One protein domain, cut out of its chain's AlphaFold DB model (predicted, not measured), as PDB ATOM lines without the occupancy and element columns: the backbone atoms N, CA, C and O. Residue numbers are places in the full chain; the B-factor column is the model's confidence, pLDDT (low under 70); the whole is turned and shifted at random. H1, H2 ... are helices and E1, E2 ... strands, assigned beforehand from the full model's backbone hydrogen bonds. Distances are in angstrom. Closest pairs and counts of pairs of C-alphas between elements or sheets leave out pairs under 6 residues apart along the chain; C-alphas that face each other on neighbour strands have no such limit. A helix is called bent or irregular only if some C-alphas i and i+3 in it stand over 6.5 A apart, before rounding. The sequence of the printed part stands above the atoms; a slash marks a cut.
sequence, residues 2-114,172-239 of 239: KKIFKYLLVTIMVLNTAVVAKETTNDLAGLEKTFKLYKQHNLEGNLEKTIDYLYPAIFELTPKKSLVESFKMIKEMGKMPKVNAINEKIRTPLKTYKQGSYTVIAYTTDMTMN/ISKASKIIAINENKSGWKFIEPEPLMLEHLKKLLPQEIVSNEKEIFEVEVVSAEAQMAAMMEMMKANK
ATOM      1  N   LYS A   2     355.007 395.524 163.936       53.66
ATOM      2  CA  LYS A   2     353.917 394.519 164.082       53.66
ATOM      3  C   LYS A   2     353.923 393.696 165.391       53.66
ATOM      4  O   LYS A   2     352.863 393.286 165.845       53.66
ATOM      5  N   LYS A   3     355.090 393.461 166.011       56.25
ATOM      6  CA  LYS A   3     355.195 392.716 167.285       56.25
ATOM      7  C   LYS A   3     354.732 393.537 168.499       56.25
ATOM      8  O   LYS A   3     354.036 392.998 169.343       56.25
ATOM      9  N   ILE A   4     355.024 394.840 168.536       65.62
ATOM     10  CA  ILE A   4     354.614 395.751 169.626       65.62
ATOM     11  C   ILE A   4     353.085 395.917 169.644       65.62
ATOM     12  O   ILE A   4     352.473 395.892 170.707       65.62
ATOM     13  N   PHE A   5     352.454 395.974 168.466       64.62
ATOM     14  CA  PHE A   5     350.997 396.084 168.344       64.62
ATOM     15  C   PHE A   5     350.254 394.840 168.869       64.62
ATOM     16  O   PHE A   5     349.191 394.971 169.467       64.62
ATOM     17  N   LYS A   6     350.829 393.635 168.717       56.84
ATOM     18  CA  LYS A   6     350.252 392.396 169.277       56.84
ATOM     19  C   LYS A   6     350.284 392.375 170.806       56.84
ATOM     20  O   LYS A   6     349.288 391.999 171.411       56.84
ATOM     21  N   TYR A   7     351.384 392.805 171.429       65.38
ATOM     22  CA  TYR A   7     351.463 392.876 172.892       65.38
ATOM     23  C   TYR A   7     350.513 393.935 173.463       65.38
ATOM     24  O   TYR A   7     349.843 393.670 174.457       65.38
ATOM     25  N   LEU A   8     350.361 395.084 172.797       60.03
ATOM     26  CA  LEU A   8     349.398 396.112 173.206       60.03
ATOM     27  C   LEU A   8     347.949 395.588 173.174       60.03
ATOM     28  O   LEU A   8     347.199 395.795 174.124       60.03
ATOM     29  N   LEU A   9     347.576 394.846 172.126       55.41
ATOM     30  CA  LEU A   9     346.219 394.312 171.956       55.41
ATOM     31  C   LEU A   9     345.874 393.230 172.996       55.41
ATOM     32  O   LEU A   9     344.766 393.216 173.530       55.41
ATOM     33  N   VAL A  10     346.842 392.374 173.344       60.19
ATOM     34  CA  VAL A  10     346.697 391.383 174.425       60.19
ATOM     35  C   VAL A  10     346.579 392.071 175.789       60.19
ATOM     36  O   VAL A  10     345.753 391.673 176.604       60.19
ATOM     37  N   THR A  11     347.328 393.150 176.025       58.22
ATOM     38  CA  THR A  11     347.265 393.895 177.296       58.22
ATOM     39  C   THR A  11     345.910 394.597 177.477       58.22
ATOM     40  O   THR A  11     345.354 394.582 178.571       58.22
ATOM     41  N   ILE A  12     345.325 395.143 176.402       60.81
ATOM     42  CA  ILE A  12     343.988 395.769 176.427       60.81
ATOM     43  C   ILE A  12     342.884 394.728 176.685       60.81
ATOM     44  O   ILE A  12     341.958 394.999 177.447       60.81
ATOM     45  N   MET A  13     342.990 393.517 176.119       55.59
ATOM     46  CA  MET A  13     342.030 392.438 176.403       55.59
ATOM     47  C   MET A  13     342.069 391.974 177.867       55.59
ATOM     48  O   MET A  13     341.013 391.733 178.447       55.59
ATOM     49  N   VAL A  14     343.253 391.895 178.486       56.66
ATOM     50  CA  VAL A  14     343.401 391.470 179.894       56.66
ATOM     51  C   VAL A  14     342.902 392.539 180.878       56.66
ATOM     52  O   VAL A  14     342.383 392.208 181.940       56.66
ATOM     53  N   LEU A  15     342.998 393.827 180.532       50.66
ATOM     54  CA  LEU A  15     342.493 394.908 181.387       50.66
ATOM     55  C   LEU A  15     340.956 394.967 181.425       50.66
ATOM     56  O   LEU A  15     340.388 395.290 182.467       50.66
ATOM     57  N   ASN A  16     340.274 394.599 180.335       51.59
ATOM     58  CA  ASN A  16     338.808 394.631 180.275       51.59
ATOM     59  C   ASN A  16     338.139 393.528 181.114       51.59
ATOM     60  O   ASN A  16     337.053 393.748 181.647       51.59
ATOM     61  N   THR A  17     338.773 392.365 181.296       54.59
ATOM     62  CA  THR A  17     338.194 391.277 182.108       54.59
ATOM     63  C   THR A  17     338.278 391.555 183.612       54.59
ATOM     64  O   THR A  17     337.367 391.196 184.359       54.59
ATOM     65  N   ALA A  18     339.322 392.256 184.068       59.62
ATOM     66  CA  ALA A  18     339.502 392.597 185.481       59.62
ATOM     67  C   ALA A  18     338.455 393.604 186.000       59.62
ATOM     68  O   ALA A  18     338.042 393.526 187.159       59.62
ATOM     69  N   VAL A  19     337.997 394.529 185.148       60.00
ATOM     70  CA  VAL A  19     336.962 395.516 185.510       60.00
ATOM     71  C   VAL A  19     335.607 394.832 185.723       60.00
ATOM     72  O   VAL A  19     334.973 395.052 186.756       60.00
ATOM     73  N   VAL A  20     335.216 393.927 184.819       61.09
ATOM     74  CA  VAL A  20     333.942 393.184 184.899       61.09
ATOM     75  C   VAL A  20     333.879 392.291 186.146       61.09
ATOM     76  O   VAL A  20     332.853 392.235 186.828       61.09
ATOM     77  N   ALA A  21     334.990 391.637 186.507       59.03
ATOM     78  CA  ALA A  21     335.058 390.805 187.710       59.03
ATOM     79  C   ALA A  21     334.897 391.622 189.010       59.03
ATOM     80  O   ALA A  21     334.229 391.181 189.952       59.03
ATOM     81  N   LYS A  22     335.473 392.831 189.068       61.69
ATOM     82  CA  LYS A  22     335.393 393.706 190.248       61.69
ATOM     83  C   LYS A  22     333.991 394.285 190.453       61.69
ATOM     84  O   LYS A  22     333.525 394.329 191.589       61.69
ATOM     85  N   GLU A  23     333.316 394.704 189.381       68.19
ATOM     86  CA  GLU A  23     331.931 395.195 189.464       68.19
ATOM     87  C   GLU A  23     330.976 394.091 189.939       68.19
ATOM     88  O   GLU A  23     330.261 394.290 190.918       68.19
ATOM     89  N   THR A  24     331.086 392.890 189.362       73.00
ATOM     90  CA  THR A  24     330.287 391.716 189.768       73.00
ATOM     91  C   THR A  24     330.470 391.376 191.252       73.00
ATOM     92  O   THR A  24     329.505 391.084 191.957       73.00
ATOM     93  N   THR A  25     331.706 391.451 191.759       74.88
ATOM     94  CA  THR A  25     332.011 391.174 193.175       74.88
ATOM     95  C   THR A  25     331.357 392.200 194.107       74.88
ATOM     96  O   THR A  25     330.786 391.834 195.136       74.88
ATOM     97  N   ASN A  26     331.402 393.484 193.740       82.88
ATOM     98  CA  ASN A  26     330.775 394.549 194.522       82.88
ATOM     99  C   ASN A  26     329.245 394.432 194.526       82.88
ATOM    100  O   ASN A  26     328.619 394.632 195.569       82.88
ATOM    101  N   ASP A  27     328.650 394.078 193.386       84.31
ATOM    102  CA  ASP A  27     327.206 393.901 193.255       84.31
ATOM    103  C   ASP A  27     326.696 392.739 194.114       84.31
ATOM    104  O   ASP A  27     325.703 392.897 194.830       84.31
ATOM    105  N   LEU A  28     327.412 391.609 194.126       86.94
ATOM    106  CA  LEU A  28     327.091 390.462 194.979       86.94
ATOM    107  C   LEU A  28     327.221 390.788 196.472       86.94
ATOM    108  O   LEU A  28     326.321 390.463 197.246       86.94
ATOM    109  N   ALA A  29     328.280 391.491 196.881       88.44
ATOM    110  CA  ALA A  29     328.433 391.928 198.270       88.44
ATOM    111  C   ALA A  29     327.310 392.899 198.692       88.44
ATOM    112  O   ALA A  29     326.768 392.813 199.799       88.44
ATOM    113  N   GLY A  30     326.921 393.809 197.792       93.19
ATOM    114  CA  GLY A  30     325.782 394.704 197.988       93.19
ATOM    115  C   GLY A  30     324.461 393.945 198.126       93.19
ATOM    116  O   GLY A  30     323.649 394.277 198.997       93.19
ATOM    117  N   LEU A  31     324.263 392.904 197.315       94.44
ATOM    118  CA  LEU A  31     323.085 392.041 197.366       94.44
ATOM    119  C   LEU A  31     323.005 391.313 198.701       94.44
ATOM    120  O   LEU A  31     321.982 391.390 199.372       94.44
ATOM    121  N   GLU A  32     324.082 390.653 199.121       93.44
ATOM    122  CA  GLU A  32     324.125 389.898 200.376       93.44
ATOM    123  C   GLU A  32     323.825 390.780 201.583       93.44
ATOM    124  O   GLU A  32     323.009 390.420 202.436       93.44
ATOM    125  N   LYS A  33     324.430 391.972 201.634       96.06
ATOM    126  CA  LYS A  33     324.153 392.950 202.688       96.06
ATOM    127  C   LYS A  33     322.679 393.353 202.696       96.06
ATOM    128  O   LYS A  33     322.059 393.388 203.759       96.06
ATOM    129  N   THR A  34     322.117 393.650 201.527       97.12
ATOM    130  CA  THR A  34     320.729 394.113 201.405       97.12
ATOM    131  C   THR A  34     319.739 393.000 201.741       97.12
ATOM    132  O   THR A  34     318.803 393.217 202.505       97.12
ATOM    133  N   PHE A  35     319.982 391.785 201.252       96.38
ATOM    134  CA  PHE A  35     319.154 390.618 201.534       96.38
ATOM    135  C   PHE A  35     319.227 390.217 203.010       96.38
ATOM    136  O   PHE A  35     318.216 389.855 203.605       96.38
ATOM    137  N   LYS A  36     320.392 390.352 203.656       96.31
ATOM    138  CA  LYS A  36     320.522 390.159 205.107       96.31
ATOM    139  C   LYS A  36     319.632 391.126 205.894       96.31
ATOM    140  O   LYS A  36     318.952 390.681 206.814       96.31
ATOM    141  N   LEU A  37     319.604 392.407 205.521       97.50
ATOM    142  CA  LEU A  37     318.733 393.405 206.157       97.50
ATOM    143  C   LEU A  37     317.250 393.110 205.906       97.50
ATOM    144  O   LEU A  37     316.458 393.120 206.844       97.50
ATOM    145  N   TYR A  38     316.886 392.765 204.668       97.12
ATOM    146  CA  TYR A  38     315.533 392.324 204.322       97.12
ATOM    147  C   TYR A  38     315.079 391.136 205.182       97.12
ATOM    148  O   TYR A  38     314.004 391.172 205.782       97.12
ATOM    149  N   LYS A  39     315.918 390.097 205.306       96.31
ATOM    150  CA  LYS A  39     315.634 388.934 206.160       96.31
ATOM    151  C   LYS A  39     315.472 389.333 207.618       96.31
ATOM    152  O   LYS A  39     314.524 388.901 208.263       96.31
ATOM    153  N   GLN A  40     316.371 390.170 208.126       97.31
ATOM    154  CA  GLN A  40     316.316 390.642 209.503       97.31
ATOM    155  C   GLN A  40     314.992 391.360 209.798       97.31
ATOM    156  O   GLN A  40     314.341 391.039 210.786       97.31
ATOM    157  N   HIS A  41     314.540 392.259 208.921       96.94
ATOM    158  CA  HIS A  41     313.259 392.943 209.111       96.94
ATOM    159  C   HIS A  41     312.057 392.000 209.064       96.94
ATOM    160  O   HIS A  41     311.136 392.167 209.862       96.94
ATOM    161  N   ASN A  42     312.081 390.971 208.213       94.94
ATOM    162  CA  ASN A  42     311.050 389.931 208.227       94.94
ATOM    163  C   ASN A  42     311.036 389.139 209.545       94.94
ATOM    164  O   ASN A  42     309.973 388.951 210.132       94.94
ATOM    165  N   LEU A  43     312.206 388.729 210.046       95.12
ATOM    166  CA  LEU A  43     312.343 387.985 211.307       95.12
ATOM    167  C   LEU A  43     311.913 388.808 212.530       95.12
ATOM    168  O   LEU A  43     311.309 388.284 213.462       95.12
ATOM    169  N   GLU A  44     312.189 390.110 212.517       95.12
ATOM    170  CA  GLU A  44     311.774 391.056 213.560       95.12
ATOM    171  C   GLU A  44     310.286 391.449 213.460       95.12
ATOM    172  O   GLU A  44     309.785 392.189 214.307       95.12
ATOM    173  N   GLY A  45     309.572 390.999 212.420       91.25
ATOM    174  CA  GLY A  45     308.194 391.415 212.145       91.25
ATOM    175  C   GLY A  45     308.069 392.902 211.785       91.25
ATOM    176  O   GLY A  45     307.005 393.501 211.953       91.25
ATOM    177  N   ASN A  46     309.150 393.519 211.302       93.31
ATOM    178  CA  ASN A  46     309.209 394.924 210.916       93.31
ATOM    179  C   ASN A  46     308.772 395.126 209.457       93.31
ATOM    180  O   ASN A  46     309.541 395.584 208.612       93.31
ATOM    181  N   LEU A  47     307.519 394.765 209.166       88.25
ATOM    182  CA  LEU A  47     306.993 394.740 207.798       88.25
ATOM    183  C   LEU A  47     307.014 396.106 207.106       88.25
ATOM    184  O   LEU A  47     307.209 396.165 205.896       88.25
ATOM    185  N   GLU A  48     306.861 397.201 207.855       91.06
ATOM    186  CA  GLU A  48     306.961 398.553 207.292       91.06
ATOM    187  C   GLU A  48     308.334 398.786 206.651       91.06
ATOM    188  O   GLU A  48     308.404 399.278 205.527       91.06
ATOM    189  N   LYS A  49     309.414 398.348 207.315       94.88
ATOM    190  CA  LYS A  49     310.766 398.398 206.746       94.88
ATOM    191  C   LYS A  49     310.959 397.382 205.633       94.88
ATOM    192  O   LYS A  49     311.637 397.687 204.661       94.88
ATOM    193  N   THR A  50     310.362 396.194 205.735       95.25
ATOM    194  CA  THR A  50     310.412 395.190 204.661       95.25
ATOM    195  C   THR A  50     309.875 395.751 203.341       95.25
ATOM    196  O   THR A  50     310.476 395.519 202.293       95.25
ATOM    197  N   ILE A  51     308.799 396.548 203.384       95.94
ATOM    198  CA  ILE A  51     308.202 397.162 202.190       95.94
ATOM    199  C   ILE A  51     309.187 398.077 201.448       95.94
ATOM    200  O   ILE A  51     309.134 398.164 200.222       95.94
ATOM    201  N   ASP A  52     310.116 398.731 202.150       96.44
ATOM    202  CA  ASP A  52     311.116 399.599 201.516       96.44
ATOM    203  C   ASP A  52     312.070 398.834 200.595       96.44
ATOM    204  O   ASP A  52     312.709 399.439 199.730       96.44
ATOM    205  N   TYR A  53     312.156 397.513 200.740       97.62
ATOM    206  CA  TYR A  53     312.961 396.653 199.883       97.62
ATOM    207  C   TYR A  53     312.176 396.062 198.710       97.62
ATOM    208  O   TYR A  53     312.789 395.402 197.878       97.62
ATOM    209  N   LEU A  54     310.866 396.292 198.600       97.31
ATOM    210  CA  LEU A  54     310.090 395.782 197.470       97.31
ATOM    211  C   LEU A  54     310.423 396.536 196.177       97.31
ATOM    212  O   LEU A  54     310.707 397.738 196.193       97.31
ATOM    213  N   TYR A  55     310.395 395.824 195.049       97.25
ATOM    214  CA  TYR A  55     310.602 396.418 193.729       97.25
ATOM    215  C   TYR A  55     309.497 397.443 193.428       97.25
ATOM    216  O   TYR A  55     308.328 397.058 193.412       97.25
ATOM    217  N   PRO A  56     309.823 398.729 193.185       96.69
ATOM    218  CA  PRO A  56     308.833 399.806 193.169       96.69
ATOM    219  C   PRO A  56     307.657 399.612 192.208       96.69
ATOM    220  O   PRO A  56     306.549 400.022 192.542       96.69
ATOM    221  N   ALA A  57     307.868 398.959 191.060       95.88
ATOM    222  CA  ALA A  57     306.811 398.733 190.073       95.88
ATOM    223  C   ALA A  57     305.633 397.911 190.632       95.88
ATOM    224  O   ALA A  57     304.507 398.061 190.171       95.88
ATOM    225  N   ILE A  58     305.839 397.099 191.683       94.31
ATOM    226  CA  ILE A  58     304.732 396.375 192.333       94.31
ATOM    227  C   ILE A  58     303.670 397.326 192.906       94.31
ATOM    228  O   ILE A  58     302.503 396.954 193.035       94.31
ATOM    229  N   PHE A  59     304.052 398.569 193.227       95.94
ATOM    230  CA  PHE A  59     303.136 399.554 193.791       95.94
ATOM    231  C   PHE A  59     302.140 400.119 192.774       95.94
ATOM    232  O   PHE A  59     301.195 400.794 193.181       95.94
ATOM    233  N   GLU A  60     302.303 399.803 191.486       95.38
ATOM    234  CA  GLU A  60     301.281 400.032 190.461       95.38
ATOM    235  C   GLU A  60     300.088 399.076 190.614       95.38
ATOM    236  O   GLU A  60     298.967 399.438 190.267       95.38
ATOM    237  N   LEU A  61     300.306 397.873 191.166       92.19
ATOM    238  CA  LEU A  61     299.240 396.896 191.434       92.19
ATOM    239  C   LEU A  61     298.618 397.122 192.804       92.19
ATOM    240  O   LEU A  61     297.398 397.162 192.945       92.19
ATOM    241  N   THR A  62     299.475 397.275 193.813       92.75
ATOM    242  CA  THR A  62     299.044 397.461 195.194       92.75
ATOM    243  C   THR A  62     299.782 398.647 195.792       92.75
ATOM    244  O   THR A  62     300.961 398.517 196.129       92.75
ATOM    245  N   PRO A  63     299.116 399.799 195.980       96.12
ATOM    246  CA  PRO A  63     299.762 400.982 196.525       96.12
ATOM    247  C   PRO A  63     300.463 400.694 197.853       96.12
ATOM    248  O   PRO A  63     299.912 400.032 198.737       96.12
ATOM    249  N   LYS A  64     301.662 401.262 198.033       95.94
ATOM    250  CA  LYS A  64     302.471 401.097 199.253       95.94
ATOM    251  C   LYS A  64     301.666 401.345 200.533       95.94
ATOM    252  O   LYS A  64     301.777 400.587 201.491       95.94
ATOM    253  N   LYS A  65     300.828 402.388 200.538       95.88
ATOM    254  CA  LYS A  65     299.964 402.739 201.673       95.88
ATOM    255  C   LYS A  65     298.993 401.604 202.032       95.88
ATOM    256  O   LYS A  65     298.897 401.253 203.202       95.88
ATOM    257  N   SER A  66     298.354 400.993 201.036       95.44
ATOM    258  CA  SER A  66     297.406 399.892 201.231       95.44
ATOM    259  C   SER A  66     298.074 398.648 201.825       95.44
ATOM    260  O   SER A  66     297.491 397.986 202.684       95.44
ATOM    261  N   LEU A  67     299.317 398.349 201.420       92.88
ATOM    262  CA  LEU A  67     300.111 397.265 202.017       92.88
ATOM    263  C   LEU A  67     300.423 397.543 203.492       92.88
ATOM    264  O   LEU A  67     300.207 396.679 204.339       92.88
ATOM    265  N   VAL A  68     300.874 398.762 203.812       93.12
ATOM    266  CA  VAL A  68     301.142 399.177 205.200       93.12
ATOM    267  C   VAL A  68     299.884 399.054 206.065       93.12
ATOM    268  O   VAL A  68     299.951 398.523 207.171       93.12
ATOM    269  N   GLU A  69     298.735 399.518 205.574       94.31
ATOM    270  CA  GLU A  69     297.457 399.442 206.296       94.31
ATOM    271  C   GLU A  69     297.012 397.994 206.521       94.31
ATOM    272  O   GLU A  69     296.640 397.632 207.638       94.31
ATOM    273  N   SER A  70     297.142 397.143 205.502       91.12
ATOM    274  CA  SER A  70     296.828 395.714 205.610       91.12
ATOM    275  C   SER A  70     297.702 395.025 206.661       91.12
ATOM    276  O   SER A  70     297.207 394.244 207.474       91.12
ATOM    277  N   PHE A  71     298.995 395.356 206.718       89.81
ATOM    278  CA  PHE A  71     299.893 394.825 207.743       89.81
ATOM    279  C   PHE A  71     299.559 395.313 209.150       89.81
ATOM    280  O   PHE A  71     299.591 394.513 210.087       89.81
ATOM    281  N   LYS A  72     299.199 396.591 209.313       91.00
ATOM    282  CA  LYS A  72     298.737 397.122 210.604       91.00
ATOM    283  C   LYS A  72     297.499 396.381 211.088       91.00
ATOM    284  O   LYS A  72     297.501 395.894 212.214       91.00
ATOM    285  N   MET A  73     296.518 396.188 210.211       89.56
ATOM    286  CA  MET A  73     295.297 395.454 210.529       89.56
ATOM    287  C   MET A  73     295.590 394.007 210.963       89.56
ATOM    288  O   MET A  73     295.143 393.574 212.021       89.56
ATOM    289  N   ILE A  74     296.398 393.261 210.199       86.19
ATOM    290  CA  ILE A  74     296.753 391.868 210.536       86.19
ATOM    291  C   ILE A  74     297.499 391.791 211.880       86.19
ATOM    292  O   ILE A  74     297.275 390.867 212.673       86.19
ATOM    293  N   LYS A  75     298.377 392.765 212.149       86.19
ATOM    294  CA  LYS A  75     299.116 392.872 213.409       86.19
ATOM    295  C   LYS A  75     298.188 393.165 214.588       86.19
ATOM    296  O   LYS A  75     298.296 392.492 215.608       86.19
ATOM    297  N   GLU A  76     297.262 394.109 214.444       87.31
ATOM    298  CA  GLU A  76     296.251 394.446 215.458       87.31
ATOM    299  C   GLU A  76     295.317 393.270 215.763       87.31
ATOM    300  O   GLU A  76     294.927 393.063 216.909       87.31
ATOM    301  N   MET A  77     295.024 392.437 214.760       83.31
ATOM    302  CA  MET A  77     294.257 391.202 214.940       83.31
ATOM    303  C   MET A  77     295.040 390.091 215.662       83.31
ATOM    304  O   MET A  77     294.460 389.055 215.990       83.31
ATOM    305  N   GLY A  78     296.351 390.251 215.878       83.31
ATOM    306  CA  GLY A  78     297.210 389.208 216.447       83.31
ATOM    307  C   GLY A  78     297.332 387.972 215.548       83.31
ATOM    308  O   GLY A  78     297.631 386.881 216.030       83.31
ATOM    309  N   LYS A  79     297.064 388.128 214.245       82.12
ATOM    310  CA  LYS A  79     297.042 387.042 213.250       82.12
ATOM    311  C   LYS A  79     298.281 386.996 212.375       82.12
ATOM    312  O   LYS A  79     298.363 386.158 211.485       82.12
ATOM    313  N   MET A  80     299.243 387.878 212.614       86.62
ATOM    314  CA  MET A  80     300.477 387.899 211.849       86.62
ATOM    315  C   MET A  80     301.297 386.625 212.119       86.62
ATOM    316  O   MET A  80     301.620 386.359 213.281       86.62
ATOM    317  N   PRO A  81     301.652 385.838 211.086       90.88
ATOM    318  CA  PRO A  81     302.596 384.744 211.248       90.88
ATOM    319  C   PRO A  81     303.932 385.279 211.766       90.88
ATOM    320  O   PRO A  81     304.440 386.298 211.294       90.88
ATOM    321  N   LYS A  82     304.519 384.581 212.733       94.31
ATOM    322  CA  LYS A  82     305.885 384.835 213.174       94.31
ATOM    323  C   LYS A  82     306.834 384.098 212.240       94.31
ATOM    324  O   LYS A  82     306.804 382.868 212.189       94.31
ATOM    325  N   VAL A  83     307.692 384.839 211.548       95.88
ATOM    326  CA  VAL A  83     308.788 384.259 210.767       95.88
ATOM    327  C   VAL A  83     309.889 383.825 211.730       95.88
ATOM    328  O   VAL A  83     310.426 384.635 212.481       95.88
ATOM    329  N   ASN A  84     310.201 382.535 211.736       95.94
ATOM    330  CA  ASN A  84     311.216 381.941 212.601       95.94
ATOM    331  C   ASN A  84     312.577 381.872 211.910       95.94
ATOM    332  O   ASN A  84     313.600 382.093 212.555       95.94
ATOM    333  N   ALA A  85     312.592 381.570 210.610       95.69
ATOM    334  CA  ALA A  85     313.812 381.489 209.821       95.69
ATOM    335  C   ALA A  85     313.555 381.793 208.340       95.69
ATOM    336  O   ALA A  85     312.470 381.544 207.818       95.69
ATOM    337  N   ILE A  86     314.588 382.313 207.672       94.81
ATOM    338  CA  ILE A  86     314.656 382.456 206.216       94.81
ATOM    339  C   ILE A  86     315.996 381.878 205.764       94.81
ATOM    340  O   ILE A  86     317.054 382.472 206.001       94.81
ATOM    341  N   ASN A  87     315.939 380.724 205.110       91.75
ATOM    342  CA  ASN A  87     317.107 379.940 204.736       91.75
ATOM    343  C   ASN A  87     317.298 379.993 203.220       91.75
ATOM    344  O   ASN A  87     316.537 379.384 202.474       91.75
ATOM    345  N   GLU A  88     318.316 380.724 202.767       89.12
ATOM    346  CA  GLU A  88     318.711 380.748 201.356       89.12
ATOM    347  C   GLU A  88     319.163 379.348 200.927       89.12
ATOM    348  O   GLU A  88     319.943 378.702 201.627       89.12
ATOM    349  N   LYS A  89     318.626 378.866 199.806       80.25
ATOM    350  CA  LYS A  89     318.924 377.542 199.259       80.25
ATOM    351  C   LYS A  89     319.852 377.655 198.067       80.25
ATOM    352  O   LYS A  89     320.926 377.072 198.107       80.25
ATOM    353  N   ILE A  90     319.436 378.399 197.043       77.25
ATOM    354  CA  ILE A  90     320.182 378.624 195.800       77.25
ATOM    355  C   ILE A  90     320.054 380.080 195.364       77.25
ATOM    356  O   ILE A  90     319.038 380.730 195.616       77.25
ATOM    357  N   ARG A  91     321.061 380.552 194.632       82.00
ATOM    358  CA  ARG A  91     321.010 381.784 193.854       82.00
ATOM    359  C   ARG A  91     321.446 381.517 192.414       82.00
ATOM    360  O   ARG A  91     322.447 380.837 192.197       82.00
ATOM    361  N   THR A  92     320.716 382.043 191.432       84.19
ATOM    362  CA  THR A  92     321.145 381.990 190.024       84.19
ATOM    363  C   THR A  92     322.334 382.931 189.778       84.19
ATOM    364  O   THR A  92     322.530 383.884 190.540       84.19
ATOM    365  N   PRO A  93     323.152 382.720 188.731       84.81
ATOM    366  CA  PRO A  93     324.214 383.662 188.389       84.81
ATOM    367  C   PRO A  93     323.689 385.092 188.231       84.81
ATOM    368  O   PRO A  93     322.557 385.305 187.792       84.81
ATOM    369  N   LEU A  94     324.520 386.077 188.579       86.81
ATOM    370  CA  LEU A  94     324.172 387.477 188.373       86.81
ATOM    371  C   LEU A  94     324.054 387.761 186.873       86.81
ATOM    372  O   LEU A  94     325.002 387.544 186.120       86.81
ATOM    373  N   LYS A  95     322.894 388.264 186.454       89.75
ATOM    374  CA  LYS A  95     322.621 388.648 185.072       89.75
ATOM    375  C   LYS A  95     322.537 390.160 184.962       89.75
ATOM    376  O   LYS A  95     321.945 390.821 185.812       89.75
ATOM    377  N   THR A  96     323.108 390.709 183.898       90.31
ATOM    378  CA  THR A  96     323.002 392.129 183.569       90.31
ATOM    379  C   THR A  96     321.949 392.335 182.485       90.31
ATOM    380  O   THR A  96     321.736 391.486 181.621       90.31
ATOM    381  N   TYR A  97     321.268 393.470 182.544       91.88
ATOM    382  CA  TYR A  97     320.352 393.945 181.512       91.88
ATOM    383  C   TYR A  97     320.548 395.450 181.330       91.88
ATOM    384  O   TYR A  97     321.322 396.075 182.058       91.88
ATOM    385  N   LYS A  98     319.865 396.057 180.354       92.00
ATOM    386  CA  LYS A  98     320.119 397.449 179.950       92.00
ATOM    387  C   LYS A  98     320.075 398.448 181.112       92.00
ATOM    388  O   LYS A  98     320.841 399.408 181.111       92.00
ATOM    389  N   GLN A  99     319.175 398.240 182.070       94.19
ATOM    390  CA  GLN A  99     318.953 399.173 183.174       94.19
ATOM    391  C   GLN A  99     319.601 398.708 184.480       94.19
ATOM    392  O   GLN A  99     319.535 399.441 185.459       94.19
ATOM    393  N   GLY A 100     320.235 397.533 184.553       94.69
ATOM    394  CA  GLY A 100     320.761 397.068 185.832       94.69
ATOM    395  C   GLY A 100     321.205 395.618 185.872       94.69
ATOM    396  O   GLY A 100     321.705 395.054 184.899       94.69
ATOM    397  N   SER A 101     321.055 395.010 187.041       93.94
ATOM    398  CA  SER A 101     321.376 393.600 187.253       93.94
ATOM    399  C   SER A 101     320.292 392.906 188.056       93.94
ATOM    400  O   SER A 101     319.594 393.540 188.846       93.94
ATOM    401  N   TYR A 102     320.150 391.603 187.852       95.19
ATOM    402  CA  TYR A 102     319.199 390.793 188.587       95.19
ATOM    403  C   TYR A 102     319.735 389.389 188.860       95.19
ATOM    404  O   TYR A 102     320.675 388.909 188.225       95.19
ATOM    405  N   THR A 103     319.126 388.735 189.836       93.12
ATOM    406  CA  THR A 103     319.327 387.320 190.151       93.12
ATOM    407  C   THR A 103     318.073 386.784 190.832       93.12
ATOM    408  O   THR A 103     317.234 387.549 191.310       93.12
ATOM    409  N   VAL A 104     317.926 385.468 190.863       93.19
ATOM    410  CA  VAL A 104     316.813 384.778 191.506       93.19
ATOM    411  C   VAL A 104     317.367 384.020 192.695       93.19
ATOM    412  O   VAL A 104     318.299 383.228 192.558       93.19
ATOM    413  N   ILE A 105     316.793 384.271 193.864       92.88
ATOM    414  CA  ILE A 105     317.153 383.613 195.114       92.88
ATOM    415  C   ILE A 105     316.007 382.672 195.469       92.88
ATOM    416  O   ILE A 105     314.879 383.123 195.663       92.88
ATOM    417  N   ALA A 106     316.281 381.375 195.571       91.06
ATOM    418  CA  ALA A 106     315.342 380.438 196.171       91.06
ATOM    419  C   ALA A 106     315.689 380.238 197.647       91.06
ATOM    420  O   ALA A 106     316.858 380.119 198.022       91.06
ATOM    421  N   TYR A 107     314.670 380.200 198.492       92.50
ATOM    422  CA  TYR A 107     314.808 380.113 199.940       92.50
ATOM    423  C   TYR A 107     313.637 379.339 200.536       92.50
ATOM    424  O   TYR A 107     312.612 379.134 199.888       92.50
ATOM    425  N   THR A 108     313.786 378.905 201.782       93.31
ATOM    426  CA  THR A 108     312.666 378.417 202.588       93.31
ATOM    427  C   THR A 108     312.378 379.396 203.709       93.31
ATOM    428  O   THR A 108     313.301 379.939 204.322       93.31
ATOM    429  N   THR A 109     311.096 379.621 203.970       95.56
ATOM    430  CA  THR A 109     310.627 380.413 205.106       95.56
ATOM    431  C   THR A 109     309.950 379.490 206.094       95.56
ATOM    432  O   THR A 109     308.958 378.849 205.751       95.56
ATOM    433  N   ASP A 110     310.460 379.471 207.319       96.69
ATOM    434  CA  ASP A 110     309.853 378.742 208.423       96.69
ATOM    435  C   ASP A 110     309.069 379.730 209.279       96.69
ATOM    436  O   ASP A 110     309.604 380.743 209.738       96.69
ATOM    437  N   MET A 111     307.789 379.455 209.491       96.31
ATOM    438  CA  MET A 111     306.851 380.333 210.173       96.31
ATOM    439  C   MET A 111     306.071 379.572 211.234       96.31
ATOM    440  O   MET A 111     305.867 378.363 211.156       96.31
ATOM    441  N   THR A 112     305.589 380.315 212.222       95.19
ATOM    442  CA  THR A 112     304.596 379.836 213.180       95.19
ATOM    443  C   THR A 112     303.406 380.771 213.201       95.19
ATOM    444  O   THR A 112     303.565 381.990 213.179       95.19
ATOM    445  N   MET A 113     302.207 380.209 213.268       92.94
ATOM    446  CA  MET A 113     300.973 380.980 213.339       92.94
ATOM    447  C   MET A 113     300.103 380.456 214.472       92.94
ATOM    448  O   MET A 113     299.884 379.252 214.585       92.94
ATOM    449  N   ASN A 114     299.586 381.365 215.300       91.31
ATOM    450  CA  ASN A 114     298.560 381.024 216.274       91.31
ATOM    451  C   ASN A 114     297.178 381.152 215.622       91.31
ATOM    452  O   ASN A 114     296.722 382.253 215.299       91.31
ATOM    453  N   ILE A 172     304.737 376.164 209.633       95.62
ATOM    454  CA  ILE A 172     304.677 376.262 208.176       95.62
ATOM    455  C   ILE A 172     306.108 376.371 207.673       95.62
ATOM    456  O   ILE A 172     306.820 377.274 208.098       95.62
ATOM    457  N   SER A 173     306.511 375.503 206.752       95.38
ATOM    458  CA  SER A 173     307.742 375.668 205.980       95.38
ATOM    459  C   SER A 173     307.372 375.829 204.512       95.38
ATOM    460  O   SER A 173     306.781 374.929 203.923       95.38
ATOM    461  N   LYS A 174     307.648 376.997 203.925       93.50
ATOM    462  CA  LYS A 174     307.308 377.304 202.525       93.50
ATOM    463  C   LYS A 174     308.582 377.488 201.714       93.50
ATOM    464  O   LYS A 174     309.401 378.347 202.046       93.50
ATOM    465  N   ALA A 175     308.736 376.721 200.638       91.69
ATOM    466  CA  ALA A 175     309.732 377.004 199.612       91.69
ATOM    467  C   ALA A 175     309.255 378.184 198.755       91.69
ATOM    468  O   ALA A 175     308.089 378.282 198.376       91.69
ATOM    469  N   SER A 176     310.139 379.139 198.495       92.25
ATOM    470  CA  SER A 176     309.802 380.374 197.789       92.25
ATOM    471  C   SER A 176     310.973 380.858 196.950       92.25
ATOM    472  O   SER A 176     312.111 380.400 197.086       92.25
ATOM    473  N   LYS A 177     310.669 381.777 196.038       92.50
ATOM    474  CA  LYS A 177     311.638 382.418 195.154       92.50
ATOM    475  C   LYS A 177     311.451 383.916 195.255       92.50
ATOM    476  O   LYS A 177     310.341 384.393 195.456       92.50
ATOM    477  N   ILE A 178     312.535 384.649 195.091       95.25
ATOM    478  CA  ILE A 178     312.506 386.101 195.062       95.25
ATOM    479  C   ILE A 178     313.467 386.585 193.988       95.25
ATOM    480  O   ILE A 178     314.602 386.117 193.885       95.25
ATOM    481  N   ILE A 179     312.993 387.498 193.151       95.56
ATOM    482  CA  ILE A 179     313.815 388.152 192.142       95.56
ATOM    483  C   ILE A 179     314.445 389.359 192.824       95.56
ATOM    484  O   ILE A 179     313.739 390.260 193.278       95.56
ATOM    485  N   ALA A 180     315.769 389.362 192.920       96.88
ATOM    486  CA  ALA A 180     316.533 390.511 193.365       96.88
ATOM    487  C   ALA A 180     316.910 391.352 192.142       96.88
ATOM    488  O   ALA A 180     317.501 390.829 191.201       96.88
ATOM    489  N   ILE A 181     316.577 392.640 192.155       97.19
ATOM    490  CA  ILE A 181     316.763 393.569 191.037       97.19
ATOM    491  C   ILE A 181     317.491 394.812 191.555       97.19
ATOM    492  O   ILE A 181     317.039 395.450 192.505       97.19
ATOM    493  N   ASN A 182     318.615 395.164 190.936       96.88
ATOM    494  CA  ASN A 182     319.325 396.422 191.148       96.88
ATOM    495  C   ASN A 182     319.226 397.259 189.876       96.88
ATOM    496  O   ASN A 182     320.101 397.228 189.009       96.88
ATOM    497  N   GLU A 183     318.118 397.977 189.761       95.31
ATOM    498  CA  GLU A 183     317.836 398.839 188.625       95.31
ATOM    499  C   GLU A 183     318.469 400.219 188.836       95.31
ATOM    500  O   GLU A 183     318.385 400.811 189.916       95.31
ATOM    501  N   ASN A 184     319.134 400.735 187.806       94.06
ATOM    502  CA  ASN A 184     319.821 402.025 187.761       94.06
ATOM    503  C   ASN A 184     320.818 402.248 188.914       94.06
ATOM    504  O   ASN A 184     321.047 403.385 189.323       94.06
ATOM    505  N   LYS A 185     321.398 401.169 189.464       90.56
ATOM    506  CA  LYS A 185     322.273 401.201 190.652       90.56
ATOM    507  C   LYS A 185     321.615 401.878 191.872       90.56
ATOM    508  O   LYS A 185     322.310 402.410 192.734       90.56
ATOM    509  N   SER A 186     320.281 401.849 191.958       93.00
ATOM    510  CA  SER A 186     319.503 402.448 193.056       93.00
ATOM    511  C   SER A 186     319.501 401.610 194.343       93.00
ATOM    512  O   SER A 186     318.974 402.038 195.372       93.00
ATOM    513  N   GLY A 187     320.130 400.433 194.301       95.81
ATOM    514  CA  GLY A 187     320.164 399.463 195.383       95.81
ATOM    515  C   GLY A 187     319.268 398.264 195.091       95.81
ATOM    516  O   GLY A 187     318.351 398.321 194.276       95.81
ATOM    517  N   TRP A 188     319.550 397.157 195.774       97.94
ATOM    518  CA  TRP A 188     318.821 395.910 195.578       97.94
ATOM    519  C   TRP A 188     317.394 396.003 196.115       97.94
ATOM    520  O   TRP A 188     317.163 396.387 197.264       97.94
ATOM    521  N   LYS A 189     316.447 395.622 195.263       98.06
ATOM    522  CA  LYS A 189     315.029 395.468 195.569       98.06
ATOM    523  C   LYS A 189     314.582 394.051 195.264       98.06
ATOM    524  O   LYS A 189     315.249 393.335 194.522       98.06
ATOM    525  N   PHE A 190     313.457 393.657 195.833       97.56
ATOM    526  CA  PHE A 190     312.992 392.287 195.817       97.56
ATOM    527  C   PHE A 190     311.538 392.181 195.374       97.56
ATOM    528  O   PHE A 190     310.716 393.043 195.686       97.56
ATOM    529  N   ILE A 191     311.215 391.109 194.661       95.94
ATOM    530  CA  ILE A 191     309.847 390.804 194.252       95.94
ATOM    531  C   ILE A 191     309.639 389.295 194.210       95.94
ATOM    532  O   ILE A 191     310.416 388.564 193.597       95.94
ATOM    533  N   GLU A 192     308.613 388.823 194.911       93.56
ATOM    534  CA  GLU A 192     308.252 387.406 194.946       93.56
ATOM    535  C   GLU A 192     307.289 387.107 193.788       93.56
ATOM    536  O   GLU A 192     306.246 387.762 193.671       93.56
ATOM    537  N   PRO A 193     307.617 386.155 192.899       90.88
ATOM    538  CA  PRO A 193     306.783 385.829 191.763       90.88
ATOM    539  C   PRO A 193     305.659 384.864 192.147       90.88
ATOM    540  O   PRO A 193     305.668 383.691 191.775       90.88
ATOM    541  N   GLU A 194     304.689 385.358 192.910       87.06
ATOM    542  CA  GLU A 194     303.534 384.560 193.327       87.06
ATOM    543  C   GLU A 194     302.685 384.134 192.109       87.06
ATOM    544  O   GLU A 194     302.409 384.973 191.241       87.06
ATOM    545  N   PRO A 195     302.211 382.870 192.025       83.94
ATOM    546  CA  PRO A 195     301.525 382.349 190.837       83.94
ATOM    547  C   PRO A 195     300.326 383.186 190.377       83.94
ATOM    548  O   PRO A 195     300.135 383.403 189.183       83.94
ATOM    549  N   LEU A 196     299.540 383.708 191.325       84.44
ATOM    550  CA  LEU A 196     298.361 384.535 191.036       84.44
ATOM    551  C   LEU A 196     298.718 385.914 190.460       84.44
ATOM    552  O   LEU A 196     297.895 386.549 189.805       84.44
ATOM    553  N   MET A 197     299.946 386.375 190.692       86.88
ATOM    554  CA  MET A 197     300.434 387.682 190.255       86.88
ATOM    555  C   MET A 197     301.282 387.591 188.986       86.88
ATOM    556  O   MET A 197     301.606 388.625 188.408       86.88
ATOM    557  N   LEU A 198     301.615 386.382 188.526       87.81
ATOM    558  CA  LEU A 198     302.611 386.140 187.486       87.81
ATOM    559  C   LEU A 198     302.377 386.964 186.211       87.81
ATOM    560  O   LEU A 198     303.268 387.681 185.764       87.81
ATOM    561  N   GLU A 199     301.164 386.932 185.662       91.06
ATOM    562  CA  GLU A 199     300.830 387.663 184.429       91.06
ATOM    563  C   GLU A 199     300.862 389.189 184.596       91.06
ATOM    564  O   GLU A 199     301.138 389.919 183.644       91.06
ATOM    565  N   HIS A 200     300.621 389.696 185.807       92.56
ATOM    566  CA  HIS A 200     300.769 391.120 186.110       92.56
ATOM    567  C   HIS A 200     302.244 391.485 186.283       92.56
ATOM    568  O   HIS A 200     302.698 392.489 185.741       92.56
ATOM    569  N   LEU A 201     303.017 390.637 186.963       90.94
ATOM    570  CA  LEU A 201     304.455 390.815 187.149       90.94
ATOM    571  C   LEU A 201     305.205 390.851 185.819       90.94
ATOM    572  O   LEU A 201     306.061 391.710 185.633       90.94
ATOM    573  N   LYS A 202     304.835 389.998 184.859       92.44
ATOM    574  CA  LYS A 202     305.406 390.012 183.501       92.44
ATOM    575  C   LYS A 202     305.231 391.350 182.775       92.44
ATOM    576  O   LYS A 202     306.022 391.669 181.895       92.44
ATOM    577  N   LYS A 203     304.210 392.140 183.122       94.19
ATOM    578  CA  LYS A 203     303.981 393.470 182.532       94.19
ATOM    579  C   LYS A 203     304.815 394.565 183.197       94.19
ATOM    580  O   LYS A 203     305.073 395.580 182.564       94.19
ATOM    581  N   LEU A 204     305.208 394.358 184.452       94.00
ATOM    582  CA  LEU A 204     305.950 395.329 185.264       94.00
ATOM    583  C   LEU A 204     307.459 395.122 185.209       94.00
ATOM    584  O   LEU A 204     308.224 396.064 185.392       94.00
ATOM    585  N   LEU A 205     307.893 393.878 185.016       94.44
ATOM    586  CA  LEU A 205     309.302 393.540 184.941       94.44
ATOM    587  C   LEU A 205     309.886 393.938 183.573       94.44
ATOM    588  O   LEU A 205     309.212 393.793 182.548       94.44
ATOM    589  N   PRO A 206     311.161 394.366 183.528       93.88
ATOM    590  CA  PRO A 206     311.901 394.527 182.283       93.88
ATOM    591  C   PRO A 206     311.790 393.284 181.387       93.88
ATOM    592  O   PRO A 206     311.900 392.151 181.865       93.88
ATOM    593  N   GLN A 207     311.599 393.480 180.080       92.88
ATOM    594  CA  GLN A 207     311.389 392.382 179.123       92.88
ATOM    595  C   GLN A 207     312.561 391.392 179.099       92.88
ATOM    596  O   GLN A 207     312.363 390.194 178.902       92.88
ATOM    597  N   GLU A 208     313.777 391.870 179.356       91.62
ATOM    598  CA  GLU A 208     314.985 391.054 179.474       91.62
ATOM    599  C   GLU A 208     314.928 390.096 180.670       91.62
ATOM    600  O   GLU A 208     315.447 388.984 180.594       91.62
ATOM    601  N   ILE A 209     314.264 390.495 181.760       91.38
ATOM    602  CA  ILE A 209     314.003 389.617 182.902       91.38
ATOM    603  C   ILE A 209     312.936 388.598 182.486       91.38
ATOM    604  O   ILE A 209     313.184 387.399 182.545       91.38
ATOM    605  N   VAL A 210     311.798 389.052 181.954       90.62
ATOM    606  CA  VAL A 210     310.660 388.186 181.579       90.62
ATOM    607  C   VAL A 210     311.033 387.116 180.553       90.62
ATOM    608  O   VAL A 210     310.603 385.972 180.675       90.62
ATOM    609  N   SER A 211     311.887 387.449 179.583       86.62
ATOM    610  CA  SER A 211     312.339 386.523 178.532       86.62
ATOM    611  C   SER A 211     313.109 385.309 179.076       86.62
ATOM    612  O   SER A 211     313.256 384.310 178.378       86.62
ATOM    613  N   ASN A 212     313.573 385.366 180.328       79.69
ATOM    614  CA  ASN A 212     314.223 384.266 181.040       79.69
ATOM    615  C   ASN A 212     313.240 383.501 181.954       79.69
ATOM    616  O   ASN A 212     313.638 383.007 183.006       79.69
ATOM    617  N   GLU A 213     311.963 383.402 181.562       73.06
ATOM    618  CA  GLU A 213     310.840 382.883 182.363       73.06
ATOM    619  C   GLU A 213     311.176 381.586 183.122       73.06
ATOM    620  O   GLU A 213     311.034 381.516 184.343       73.06
ATOM    621  N   LYS A 214     311.721 380.575 182.439       75.25
ATOM    622  CA  LYS A 214     312.068 379.291 183.071       75.25
ATOM    623  C   LYS A 214     313.049 379.449 184.233       75.25
ATOM    624  O   LYS A 214     312.869 378.878 185.301       75.25
ATOM    625  N   GLU A 215     314.052 380.301 184.074       67.50
ATOM    626  CA  GLU A 215     315.045 380.558 185.119       67.50
ATOM    627  C   GLU A 215     314.536 381.443 186.260       67.50
ATOM    628  O   GLU A 215     315.249 381.657 187.234       67.50
ATOM    629  N   ILE A 216     313.331 381.992 186.152       71.81
ATOM    630  CA  ILE A 216     312.740 382.850 187.179       71.81
ATOM    631  C   ILE A 216     311.646 382.102 187.922       71.81
ATOM    632  O   ILE A 216     311.596 382.116 189.153       71.81
ATOM    633  N   PHE A 217     310.800 381.406 187.175       69.94
ATOM    634  CA  PHE A 217     309.592 380.795 187.702       69.94
ATOM    635  C   PHE A 217     309.744 379.279 187.880       69.94
ATOM    636  O   PHE A 217     309.115 378.712 188.774       69.94
ATOM    637  N   GLU A 218     310.669 378.627 187.168       71.06
ATOM    638  CA  GLU A 218     310.875 377.169 187.217       71.06
ATOM    639  C   GLU A 218     312.152 376.735 187.959       71.06
ATOM    640  O   GLU A 218     312.390 375.540 188.048       71.06
ATOM    641  N   VAL A 219     312.938 377.643 188.567       67.12
ATOM    642  CA  VAL A 219     314.148 377.260 189.345       67.12
ATOM    643  C   VAL A 219     313.820 376.176 190.371       67.12
ATOM    644  O   VAL A 219     313.144 376.450 191.365       67.12
ATOM    645  N   GLU A 220     314.283 374.953 190.148       61.38
ATOM    646  CA  GLU A 220     314.171 373.908 191.154       61.38
ATOM    647  C   GLU A 220     315.104 374.242 192.315       61.38
ATOM    648  O   GLU A 220     316.243 374.683 192.131       61.38
ATOM    649  N   VAL A 221     314.613 374.054 193.538       55.06
ATOM    650  CA  VAL A 221     315.435 374.177 194.740       55.06
ATOM    651  C   VAL A 221     316.373 372.969 194.782       55.06
ATOM    652  O   VAL A 221     316.087 371.958 195.412       55.06
ATOM    653  N   VAL A 222     317.489 373.053 194.064       53.28
ATOM    654  CA  VAL A 222     318.557 372.048 194.085       53.28
ATOM    655  C   VAL A 222     319.386 372.181 195.362       53.28
ATOM    656  O   VAL A 222     319.652 373.288 195.839       53.28
ATOM    657  N   SER A 223     319.807 371.045 195.922       53.06
ATOM    658  CA  SER A 223     320.662 370.996 197.112       53.06
ATOM    659  C   SER A 223     321.987 371.753 196.904       53.06
ATOM    660  O   SER A 223     322.430 371.974 195.773       53.06
ATOM    661  N   ALA A 224     322.648 372.144 197.999       48.25
ATOM    662  CA  ALA A 224     323.940 372.840 197.951       48.25
ATOM    663  C   ALA A 224     325.022 372.049 197.181       48.25
ATOM    664  O   ALA A 224     325.868 372.629 196.503       48.25
ATOM    665  N   GLU A 225     324.966 370.717 197.228       53.12
ATOM    666  CA  GLU A 225     325.869 369.830 196.485       53.12
ATOM    667  C   GLU A 225     325.632 369.906 194.971       53.12
ATOM    668  O   GLU A 225     326.584 370.035 194.199       53.12
ATOM    669  N   ALA A 226     324.366 369.911 194.538       56.56
ATOM    670  CA  ALA A 226     324.008 370.056 193.128       56.56
ATOM    671  C   ALA A 226     324.422 371.430 192.565       56.56
ATOM    672  O   ALA A 226     324.838 371.534 191.410       56.56
ATOM    673  N   GLN A 227     324.398 372.477 193.393       54.78
ATOM    674  CA  GLN A 227     324.888 373.809 193.022       54.78
ATOM    675  C   GLN A 227     326.396 373.853 192.808       54.78
ATOM    676  O   GLN A 227     326.865 374.420 191.820       54.78
ATOM    677  N   MET A 228     327.164 373.251 193.718       59.97
ATOM    678  CA  MET A 228     328.619 373.229 193.601       59.97
ATOM    679  C   MET A 228     329.059 372.435 192.366       59.97
ATOM    680  O   MET A 228     329.985 372.848 191.666       59.97
ATOM    681  N   ALA A 229     328.342 371.356 192.043       68.31
ATOM    682  CA  ALA A 229     328.533 370.612 190.804       68.31
ATOM    683  C   ALA A 229     328.257 371.477 189.559       68.31
ATOM    684  O   ALA A 229     329.111 371.563 188.677       68.31
ATOM    685  N   ALA A 230     327.122 372.185 189.507       62.47
ATOM    686  CA  ALA A 230     326.778 373.055 188.379       62.47
ATOM    687  C   ALA A 230     327.777 374.214 188.193       62.47
ATOM    688  O   ALA A 230     328.183 374.511 187.068       62.47
ATOM    689  N   MET A 231     328.229 374.836 189.287       57.69
ATOM    690  CA  MET A 231     329.239 375.898 189.239       57.69
ATOM    691  C   MET A 231     330.577 375.377 188.701       57.69
ATOM    692  O   MET A 231     331.214 376.040 187.878       57.69
ATOM    693  N   MET A 232     330.991 374.176 189.116       68.75
ATOM    694  CA  MET A 232     332.202 373.542 188.593       68.75
ATOM    695  C   MET A 232     332.096 373.219 187.098       68.75
ATOM    696  O   MET A 232     333.080 373.393 186.382       68.75
ATOM    697  N   GLU A 233     330.927 372.812 186.602       71.50
ATOM    698  CA  GLU A 233     330.713 372.575 185.169       71.50
ATOM    699  C   GLU A 233     330.776 373.871 184.345       71.50
ATOM    700  O   GLU A 233     331.476 373.923 183.333       71.50
ATOM    701  N   MET A 234     330.167 374.968 184.811       56.50
ATOM    702  CA  MET A 234     330.276 376.272 184.134       56.50
ATOM    703  C   MET A 234     331.717 376.806 184.106       56.50
ATOM    704  O   MET A 234     332.141 377.423 183.130       56.50
ATOM    705  N   MET A 235     332.496 376.555 185.164       62.69
ATOM    706  CA  MET A 235     333.916 376.921 185.209       62.69
ATOM    707  C   MET A 235     334.774 376.107 184.236       62.69
ATOM    708  O   MET A 235     335.803 376.603 183.780       62.69
ATOM    709  N   LYS A 236     334.377 374.870 183.920       77.06
ATOM    710  CA  LYS A 236     335.050 374.043 182.909       77.06
ATOM    711  C   LYS A 236     334.671 374.458 181.491       77.06
ATOM    712  O   LYS A 236     335.547 374.487 180.642       77.06
ATOM    713  N   ALA A 237     333.410 374.816 181.248       64.56
ATOM    714  CA  ALA A 237     332.921 375.211 179.924       64.56
ATOM    715  C   ALA A 237     333.513 376.538 179.406       64.56
ATOM    716  O   ALA A 237     333.477 376.799 178.208       64.56
ATOM    717  N   ASN A 238     334.059 377.368 180.300       51.53
ATOM    718  CA  ASN A 238     334.686 378.654 179.977       51.53
ATOM    719  C   ASN A 238     336.228 378.600 179.913       51.53
ATOM    720  O   ASN A 238     336.870 379.654 179.894       51.53
ATOM    721  N   LYS A 239     336.827 377.404 179.922       51.16
ATOM    722  CA  LYS A 239     338.261 377.181 179.678       51.16
ATOM    723  C   LYS A 239     338.480 376.613 178.284       51.16
ATOM    724  O   LYS A 239     339.495 377.013 177.675       51.16
TER     725      LYS A 239
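What this domain is: This is residues 2 to 114 and 172 to 239 of the 239 residues of an uncharacterized protein of uncultured Sulfurovum sp (UniProt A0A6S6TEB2). A long helix, H1, runs past one face of a strongly twisted sheet of five strands, E1 to E5, with the short helices H6 and H7 over the opposite face; residues 2 to 23 of H1 stick out from this body as a long arm. H2 and H4 pack together at the body's end away from that arm, and H8 leads off near E1, its residues 232 to 237 free. The printed part has 181 residues with eight named helices and five named strands: along the chain, H1 to H4 come first, then the five strands, then H5 to H8; the class is mixed, helices and strands, and the sheet is branched, with the antiparallel neighbour pairs E1 and E3, E2 and E3, E3 and E4, and E4 and E5. The whole is loose, with a radius of gyration of the C-alphas of 19.8 A, and spans 78 by 35 by 29 A.

How they stand to each other: H1, residues 2 to 43, touches H2, residues 47 to 51, with its residues 38 to 42 alone; the closest C-alphas, of His 41 and Thr 50, are 5.7 A apart. H2 touches H4, residues 64 to 76, closest at the C-alphas of Glu 48 and Val 68, 6.2 A. H3, residues 56 to 60, only just touches H5, residues 195 to 204, with 3 pairs of C-alphas within 8 A, the closest being Ala 57 and Leu 204, 6.0 A. E3, residues 100 to 114, has E1, residues 82 to 91, and E2, residues 95 to 97, on one side and E4, residues 172 to 183, on the other side. Within hydrogen-bond range are N 87 and O 108, 2.9 A, for E1 and E3; N 95 and O 102, 2.9 A, for the hairpin E2 and E3; and N 105 and O 178, 2.9 A, for E3 and E4. E4 forms a hairpin with E5, residues 189 to 191, with N 181 and O 189 2.8 A apart. H1 only grazes the sheet, with residues 24 to 43; H6, residues 207 to 210, H7, residues 213 to 217, and H8, residues 224 to 237, also only graze it. In H2, H4, H7 and H8 every O i to N i+4 pair is within hydrogen-bond range; H1 has 33 of 38, H5 3 of 6, H3 0 of 1 but 2 of 2 O i to N i+3 pairs, and H6 is too short for an i+4 pair.

Where its parts are: H1 is 63.3 A long, from C-alpha 2 at (353.917, 394.519, 164.082) to C-alpha 43 at (312.343, 387.985, 211.307). E3 is 41.0 A long and bends by 57 degrees at residue 106; E4 is 32.6 A long and bends by 52 degrees at residue 175. H5 is irregular, with C-alphas 196 and 199 7.7 A apart. H8, 20.3 A long, ends at C-alpha 237, (332.921, 375.211, 179.924).

The domain as a whole: The C-alphas farthest apart, of Lys 2 and Met 77, are 78.5 A apart. Residues 115 to 171 are not printed, and C-alphas 114 and 172 are 11.2 A apart across the cut. Of the links printed whole, H7 to H8 is short and the others are tight. Mean pLDDT of the printed part is 83.6; residues 2 to 23 and 219 to 232 are among those under 70.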